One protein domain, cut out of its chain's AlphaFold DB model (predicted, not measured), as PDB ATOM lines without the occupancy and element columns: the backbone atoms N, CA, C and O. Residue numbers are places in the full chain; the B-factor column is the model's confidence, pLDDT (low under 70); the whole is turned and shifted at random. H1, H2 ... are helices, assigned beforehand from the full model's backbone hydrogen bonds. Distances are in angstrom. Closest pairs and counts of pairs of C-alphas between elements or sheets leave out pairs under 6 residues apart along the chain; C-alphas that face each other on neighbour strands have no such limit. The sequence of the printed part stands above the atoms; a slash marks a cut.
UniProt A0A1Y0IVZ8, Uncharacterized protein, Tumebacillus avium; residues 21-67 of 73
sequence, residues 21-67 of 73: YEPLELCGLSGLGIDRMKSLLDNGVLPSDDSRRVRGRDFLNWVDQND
ATOM      1  N   TYR A  21     117.484 131.804 172.535       91.56
ATOM      2  CA  TYR A  21     117.841 133.118 173.045       91.56
ATOM      3  C   TYR A  21     117.859 133.107 174.564       91.56
ATOM      4  O   TYR A  21     117.039 132.445 175.207       91.56
ATOM      5  N   GLU A  22     118.791 133.844 175.148       93.44
ATOM      6  CA  GLU A  22     118.721 134.162 176.564       93.44
ATOM      7  C   GLU A  22     117.533 135.098 176.849       93.44
ATOM      8  O   GLU A  22     117.114 135.873 175.982       93.44
ATOM      9  N   PRO A  23     116.992 135.088 178.080       91.06
ATOM     10  CA  PRO A  23     115.855 135.931 178.439       91.06
ATOM     11  C   PRO A  23     116.101 137.415 178.145       91.06
ATOM     12  O   PRO A  23     115.207 138.103 177.659       91.06
ATOM     13  N   LEU A  24     117.321 137.902 178.400       90.69
ATOM     14  CA  LEU A  24     117.715 139.289 178.141       90.69
ATOM     15  C   LEU A  24     117.760 139.619 176.644       90.69
ATOM     16  O   LEU A  24     117.344 140.712 176.267       90.69
ATOM     17  N   GLU A  25     118.209 138.686 175.801       90.44
ATOM     18  CA  GLU A  25     118.218 138.867 174.346       90.44
ATOM     19  C   GLU A  25     116.791 139.027 173.825       90.44
ATOM     20  O   GLU A  25     116.488 140.004 173.148       90.44
ATOM     21  N   LEU A  26     115.872 138.141 174.226       88.50
ATOM     22  CA  LEU A  26     114.464 138.260 173.846       88.50
ATOM     23  C   LEU A  26     113.819 139.537 174.374       88.50
ATOM     24  O   LEU A  26     112.989 140.112 173.679       88.50
ATOM     25  N   CYS A  27     114.182 139.999 175.571       88.56
ATOM     26  CA  CYS A  27     113.710 141.287 176.079       88.56
ATOM     27  C   CYS A  27     114.183 142.445 175.191       88.56
ATOM     28  O   CYS A  27     113.392 143.326 174.872       88.56
ATOM     29  N   GLY A  28     115.450 142.430 174.764       86.06
ATOM     30  CA  GLY A  28     116.008 143.445 173.871       86.06
ATOM     31  C   GLY A  28     115.385 143.421 172.478       86.06
ATOM     32  O   GLY A  28     115.044 144.474 171.948       86.06
ATOM     33  N   LEU A  29     115.187 142.225 171.917       85.38
ATOM     34  CA  LEU A  29     114.587 142.042 170.598       85.38
ATOM     35  C   LEU A  29     113.112 142.426 170.631       85.38
ATOM     36  O   LEU A  29     112.684 143.310 169.905       85.38
ATOM     37  N   SER A  30     112.344 141.804 171.522       83.25
ATOM     38  CA  SER A  30     110.898 141.984 171.561       83.25
ATOM     39  C   SER A  30     110.465 143.269 172.250       83.25
ATOM     40  O   SER A  30     109.360 143.703 171.985       83.25
ATOM     41  N   GLY A  31     111.264 143.888 173.120       82.31
ATOM     42  CA  GLY A  31     110.812 144.975 173.997       82.31
ATOM     43  C   GLY A  31     110.003 144.492 175.210       82.31
ATOM     44  O   GLY A  31     109.487 145.305 175.979       82.31
ATOM     45  N   LEU A  32     109.883 143.174 175.407       83.81
ATOM     46  CA  LEU A  32     109.269 142.593 176.595       83.81
ATOM     47  C   LEU A  32     110.132 142.915 177.822       83.81
ATOM     48  O   LEU A  32     111.318 142.611 177.855       83.81
ATOM     49  N   GLY A  33     109.541 143.520 178.852       86.25
ATOM     50  CA  GLY A  33     110.265 143.815 180.091       86.25
ATOM     51  C   GLY A  33     110.790 142.551 180.786       86.25
ATOM     52  O   GLY A  33     110.109 141.521 180.824       86.25
ATOM     53  N   ILE A  34     111.975 142.649 181.398       88.00
ATOM     54  CA  ILE A  34     112.661 141.511 182.035       88.00
ATOM     55  C   ILE A  34     111.856 140.879 183.176       88.00
ATOM     56  O   ILE A  34     111.883 139.662 183.337       88.00
ATOM     57  N   ASP A  35     111.095 141.667 183.938       88.38
ATOM     58  CA  ASP A  35     110.218 141.154 184.996       88.38
ATOM     59  C   ASP A  35     109.110 140.262 184.435       88.38
ATOM     60  O   ASP A  35     108.838 139.182 184.963       88.38
ATOM     61  N   ARG A  36     108.509 140.670 183.310       87.56
ATOM     62  CA  ARG A  36     107.486 139.871 182.638       87.56
ATOM     63  C   ARG A  36     108.093 138.610 182.035       87.56
ATOM     64  O   ARG A  36     107.523 137.542 182.217       87.56
ATOM     65  N   MET A  37     109.262 138.711 181.403       90.25
ATOM     66  CA  MET A  37     109.987 137.542 180.896       90.25
ATOM     67  C   MET A  37     110.302 136.534 182.009       90.25
ATOM     68  O   MET A  37     110.011 135.350 181.868       90.25
ATOM     69  N   LYS A  38     110.833 136.995 183.149       90.00
ATOM     70  CA  LYS A  38     111.101 136.128 184.305       90.00
ATOM     71  C   LYS A  38     109.836 135.447 184.807       90.00
ATOM     72  O   LYS A  38     109.872 134.251 185.053       90.00
ATOM     73  N   SER A  39     108.730 136.182 184.914       90.50
ATOM     74  CA  SER A  39     107.442 135.614 185.320       90.50
ATOM     75  C   SER A  39     106.971 134.511 184.365       90.50
ATOM     76  O   SER A  39     106.549 133.450 184.818       90.50
ATOM     77  N   LEU A  40     107.106 134.707 183.049       90.69
ATOM     78  CA  LEU A  40     106.732 133.696 182.051       90.69
ATOM     79  C   LEU A  40     107.571 132.419 182.166       90.69
ATOM     80  O   LEU A  40     107.040 131.327 181.980       90.69
ATOM     81  N   LEU A  41     108.858 132.551 182.487       91.19
ATOM     82  CA  LEU A  41     109.757 131.414 182.689       91.19
ATOM     83  C   LEU A  41     109.482 130.689 184.008       91.19
ATOM     84  O   LEU A  41     109.391 129.467 184.027       91.19
ATOM     85  N   ASP A  42     109.324 131.435 185.101       91.31
ATOM     86  CA  ASP A  42     109.125 130.883 186.446       91.31
ATOM     87  C   ASP A  42     107.787 130.137 186.567       91.31
ATOM     88  O   ASP A  42     107.709 129.077 187.181       91.31
ATOM     89  N   ASN A  43     106.751 130.634 185.883       89.62
ATOM     90  CA  ASN A  43     105.443 129.980 185.804       89.62
ATOM     91  C   ASN A  43     105.367 128.891 184.714       89.62
ATOM     92  O   ASN A  43     104.300 128.313 184.513       89.62
ATOM     93  N   GLY A  44     106.456 128.624 183.982       87.69
ATOM     94  CA  GLY A  44     106.498 127.602 182.931       87.69
ATOM     95  C   GLY A  44     105.612 127.896 181.713       87.69
ATOM     96  O   GLY A  44     105.258 126.977 180.981       87.69
ATOM     97  N   VAL A  45     105.238 129.161 181.496       90.19
ATOM     98  CA  VAL A  45     104.435 129.594 180.339       90.19
ATOM     99  C   VAL A  45     105.268 129.543 179.060       90.19
ATOM    100  O   VAL A  45     104.781 129.096 178.025       90.19
ATOM    101  N   LEU A  46     106.524 129.995 179.133       91.00
ATOM    102  CA  LEU A  46     107.489 129.851 178.048       91.00
ATOM    103  C   LEU A  46     108.387 128.639 178.316       91.00
ATOM    104  O   LEU A  46     109.065 128.613 179.348       91.00
ATOM    105  N   PRO A  47     108.441 127.655 177.403       90.56
ATOM    106  CA  PRO A  47     109.367 126.545 177.544       90.56
ATOM    107  C   PRO A  47     110.804 127.058 177.405       90.56
ATOM    108  O   PRO A  47     111.128 127.841 176.507       90.56
ATOM    109  N   SER A  48     111.673 126.602 178.302       92.38
ATOM    110  CA  SER A  48     113.100 126.908 178.271       92.38
ATOM    111  C   SER A  48     113.933 125.659 178.536       92.38
ATOM    112  O   SER A  48     113.458 124.709 179.154       92.38
ATOM    113  N   ASP A  49     115.150 125.656 178.008       88.69
ATOM    114  CA  ASP A  49     116.134 124.588 178.207       88.69
ATOM    115  C   ASP A  49     116.767 124.655 179.616       88.69
ATOM    116  O   ASP A  49     116.539 125.621 180.347       88.69
ATOM    117  N   ASP A  50     117.617 123.694 179.995       85.62
ATOM    118  CA  ASP A  50     118.353 123.687 181.274       85.62
ATOM    119  C   ASP A  50     119.131 124.994 181.531       85.62
ATOM    120  O   ASP A  50     119.290 125.429 182.673       85.62
ATOM    121  N   SER A  51     119.559 125.680 180.465       87.06
ATOM    122  CA  SER A  51     120.212 127.001 180.542       87.06
ATOM    123  C   SER A  51     119.240 128.193 180.587       87.06
ATOM    124  O   SER A  51     119.657 129.330 180.379       87.06
ATOM    125  N   ARG A  52     117.937 127.968 180.808       87.44
ATOM    126  CA  ARG A  52     116.860 128.983 180.767       87.44
ATOM    127  C   ARG A  52     116.764 129.755 179.445       87.44
ATOM    128  O   ARG A  52     116.229 130.864 179.401       87.44
ATOM    129  N   ARG A  53     117.272 129.171 178.358       92.69
ATOM    130  CA  ARG A  53     117.164 129.734 177.007       92.69
ATOM    131  C   ARG A  53     115.833 129.341 176.393       92.69
ATOM    132  O   ARG A  53     115.409 128.197 176.530       92.69
ATOM    133  N   VAL A  54     115.206 130.273 175.692       93.25
ATOM    134  CA  VAL A  54     113.914 130.077 175.029       93.25
ATOM    135  C   VAL A  54     114.147 130.003 173.529       93.25
ATOM    136  O   VAL A  54     114.849 130.832 172.950       93.25
ATOM    137  N   ARG A  55     113.559 129.000 172.886       94.25
ATOM    138  CA  ARG A  55     113.568 128.877 171.426       94.25
ATOM    139  C   ARG A  55     112.723 129.988 170.813       94.25
ATOM    140  O   ARG A  55     111.605 130.229 171.268       94.25
ATOM    141  N   GLY A  56     113.214 130.620 169.751       91.44
ATOM    142  CA  GLY A  56     112.497 131.718 169.108       91.44
ATOM    143  C   GLY A  56     111.101 131.316 168.637       91.44
ATOM    144  O   GLY A  56     110.149 132.039 168.910       91.44
ATOM    145  N   ARG A  57     110.931 130.113 168.063       91.75
ATOM    146  CA  ARG A  57     109.604 129.592 167.674       91.75
ATOM    147  C   ARG A  57     108.607 129.542 168.833       91.75
ATOM    148  O   ARG A  57     107.435 129.840 168.650       91.75
ATOM    149  N   ASP A  58     109.063 129.150 170.021       92.38
ATOM    150  CA  ASP A  58     108.201 128.952 171.183       92.38
ATOM    151  C   ASP A  58     107.785 130.312 171.754       92.38
ATOM    152  O   ASP A  58     106.623 130.519 172.102       92.38
ATOM    153  N   PHE A  59     108.704 131.280 171.730       91.19
ATOM    154  CA  PHE A  59     108.399 132.671 172.036       91.19
ATOM    155  C   PHE A  59     107.413 133.290 171.037       91.19
ATOM    156  O   PHE A  59     106.421 133.885 171.447       91.19
ATOM    157  N   LEU A  60     107.647 133.128 169.731       88.38
ATOM    158  CA  LEU A  60     106.774 133.656 168.680       88.38
ATOM    159  C   LEU A  60     105.371 133.038 168.740       88.38
ATOM    160  O   LEU A  60     104.389 133.770 168.655       88.38
ATOM    161  N   ASN A  61     105.274 131.724 168.964       89.44
ATOM    162  CA  ASN A  61     103.999 131.036 169.176       89.44
ATOM    163  C   ASN A  61     103.260 131.586 170.397       89.44
ATOM    164  O   ASN A  61     102.057 131.822 170.332       89.44
ATOM    165  N   TRP A  62     103.964 131.818 171.508       89.12
ATOM    166  CA  TRP A  62     103.356 132.423 172.691       89.12
ATOM    167  C   TRP A  62     102.827 133.831 172.398       89.12
ATOM    168  O   TRP A  62     101.715 134.160 172.814       89.12
ATOM    169  N   VAL A  63     103.584 134.651 171.662       86.00
ATOM    170  CA  VAL A  63     103.139 135.996 171.278       86.00
ATOM    171  C   VAL A  63     101.880 135.942 170.407       86.00
ATOM    172  O   VAL A  63     100.937 136.685 170.678       86.00
ATOM    173  N   ASP A  64     101.848 135.053 169.411       83.81
ATOM    174  CA  ASP A  64     100.697 134.844 168.523       83.81
ATOM    175  C   ASP A  64      99.448 134.392 169.301       83.81
ATOM    176  O   ASP A  64      98.372 134.962 169.147       83.81
ATOM    177  N   GLN A  65      99.607 133.448 170.234       84.25
ATOM    178  CA  GLN A  65      98.507 132.929 171.056       84.25
ATOM    179  C   GLN A  65      97.933 133.939 172.057       84.25
ATOM    180  O   GLN A  65      96.784 133.794 172.474       84.25
ATOM    181  N   ASN A  66      98.725 134.921 172.490       79.12
ATOM    182  CA  ASN A  66      98.324 135.891 173.513       79.12
ATOM    183  C   ASN A  66      97.899 137.246 172.926       79.12
ATOM    184  O   ASN A  66      97.671 138.176 173.702       79.12
ATOM    185  N   ASP A  67      97.805 137.353 171.594       66.56
ATOM    186  CA  ASP A  67      97.412 138.562 170.852       66.56
ATOM    187  C   ASP A  67      98.137 139.820 171.359       66.56
ATOM    188  O   ASP A  67      97.556 140.889 171.556       66.56
TER     189      ASP A  67
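AT A GLANCE: This is residues 21 to 67 of the 73 residues of an uncharacterized protein of Tumebacillus avium (UniProt A0A1Y0IVZ8). Three short helices are set in a triangle: H1 and H2 make a V, joined by a tight turn, and a long loop, residues 43 to 55, then leads from H2 to H3, which is near H1 but touches neither helix. The loop, residues 43 to 55, and H3 reach to opposite ends of the longest axis. The printed part has 47 residues with three named helices, in the order H1, H2, H3, and no named strand; the class is all helix. It is compact, with a radius of gyration of the C-alphas of 9.5 A, and its C-alphas span 27 by 18 by 17 A, only just elongated.

HOW THE PARTS SIT: H1, residues 23 to 30, and H2, residues 34 to 42, touch, with 6 pairs of C-alphas within 8 A. Their closest C-alphas, those of Cys 27 and Ile 34, are 6.1 A apart. They run opposite ways at a steep tilt of 57 degrees. H3, residues 56 to 65, touches no helix. It is apart from H2, while H1 and H3 are near each other, with 5 pairs of C-alphas within 10 A. In H1, H2 and H3 every O i to N i+4 pair is within hydrogen-bond range.

IN THESE COORDINATES: H1 begins at C-alpha 23 at (115.855, 135.931, 178.439) and is 10.4 A long from first to last C-alpha. H2 is 12.0 A long and begins at C-alpha 34 at (112.661, 141.511, 182.035). H3, the longest helix by residues, measures 14.2 A and ends at C-alpha 65 at (98.507, 132.929, 171.056).

THE WHOLE: The two C-alphas farthest apart, those of Asp 50 and Asp 67, are 27.7 A apart. The link from H1 to H2 is tight, with 3 residues, and that from H2 to H3 is long, with 13. The printed part has no cut. The mean pLDDT of the printed part is 88.4, and residue 67 alone is under 70.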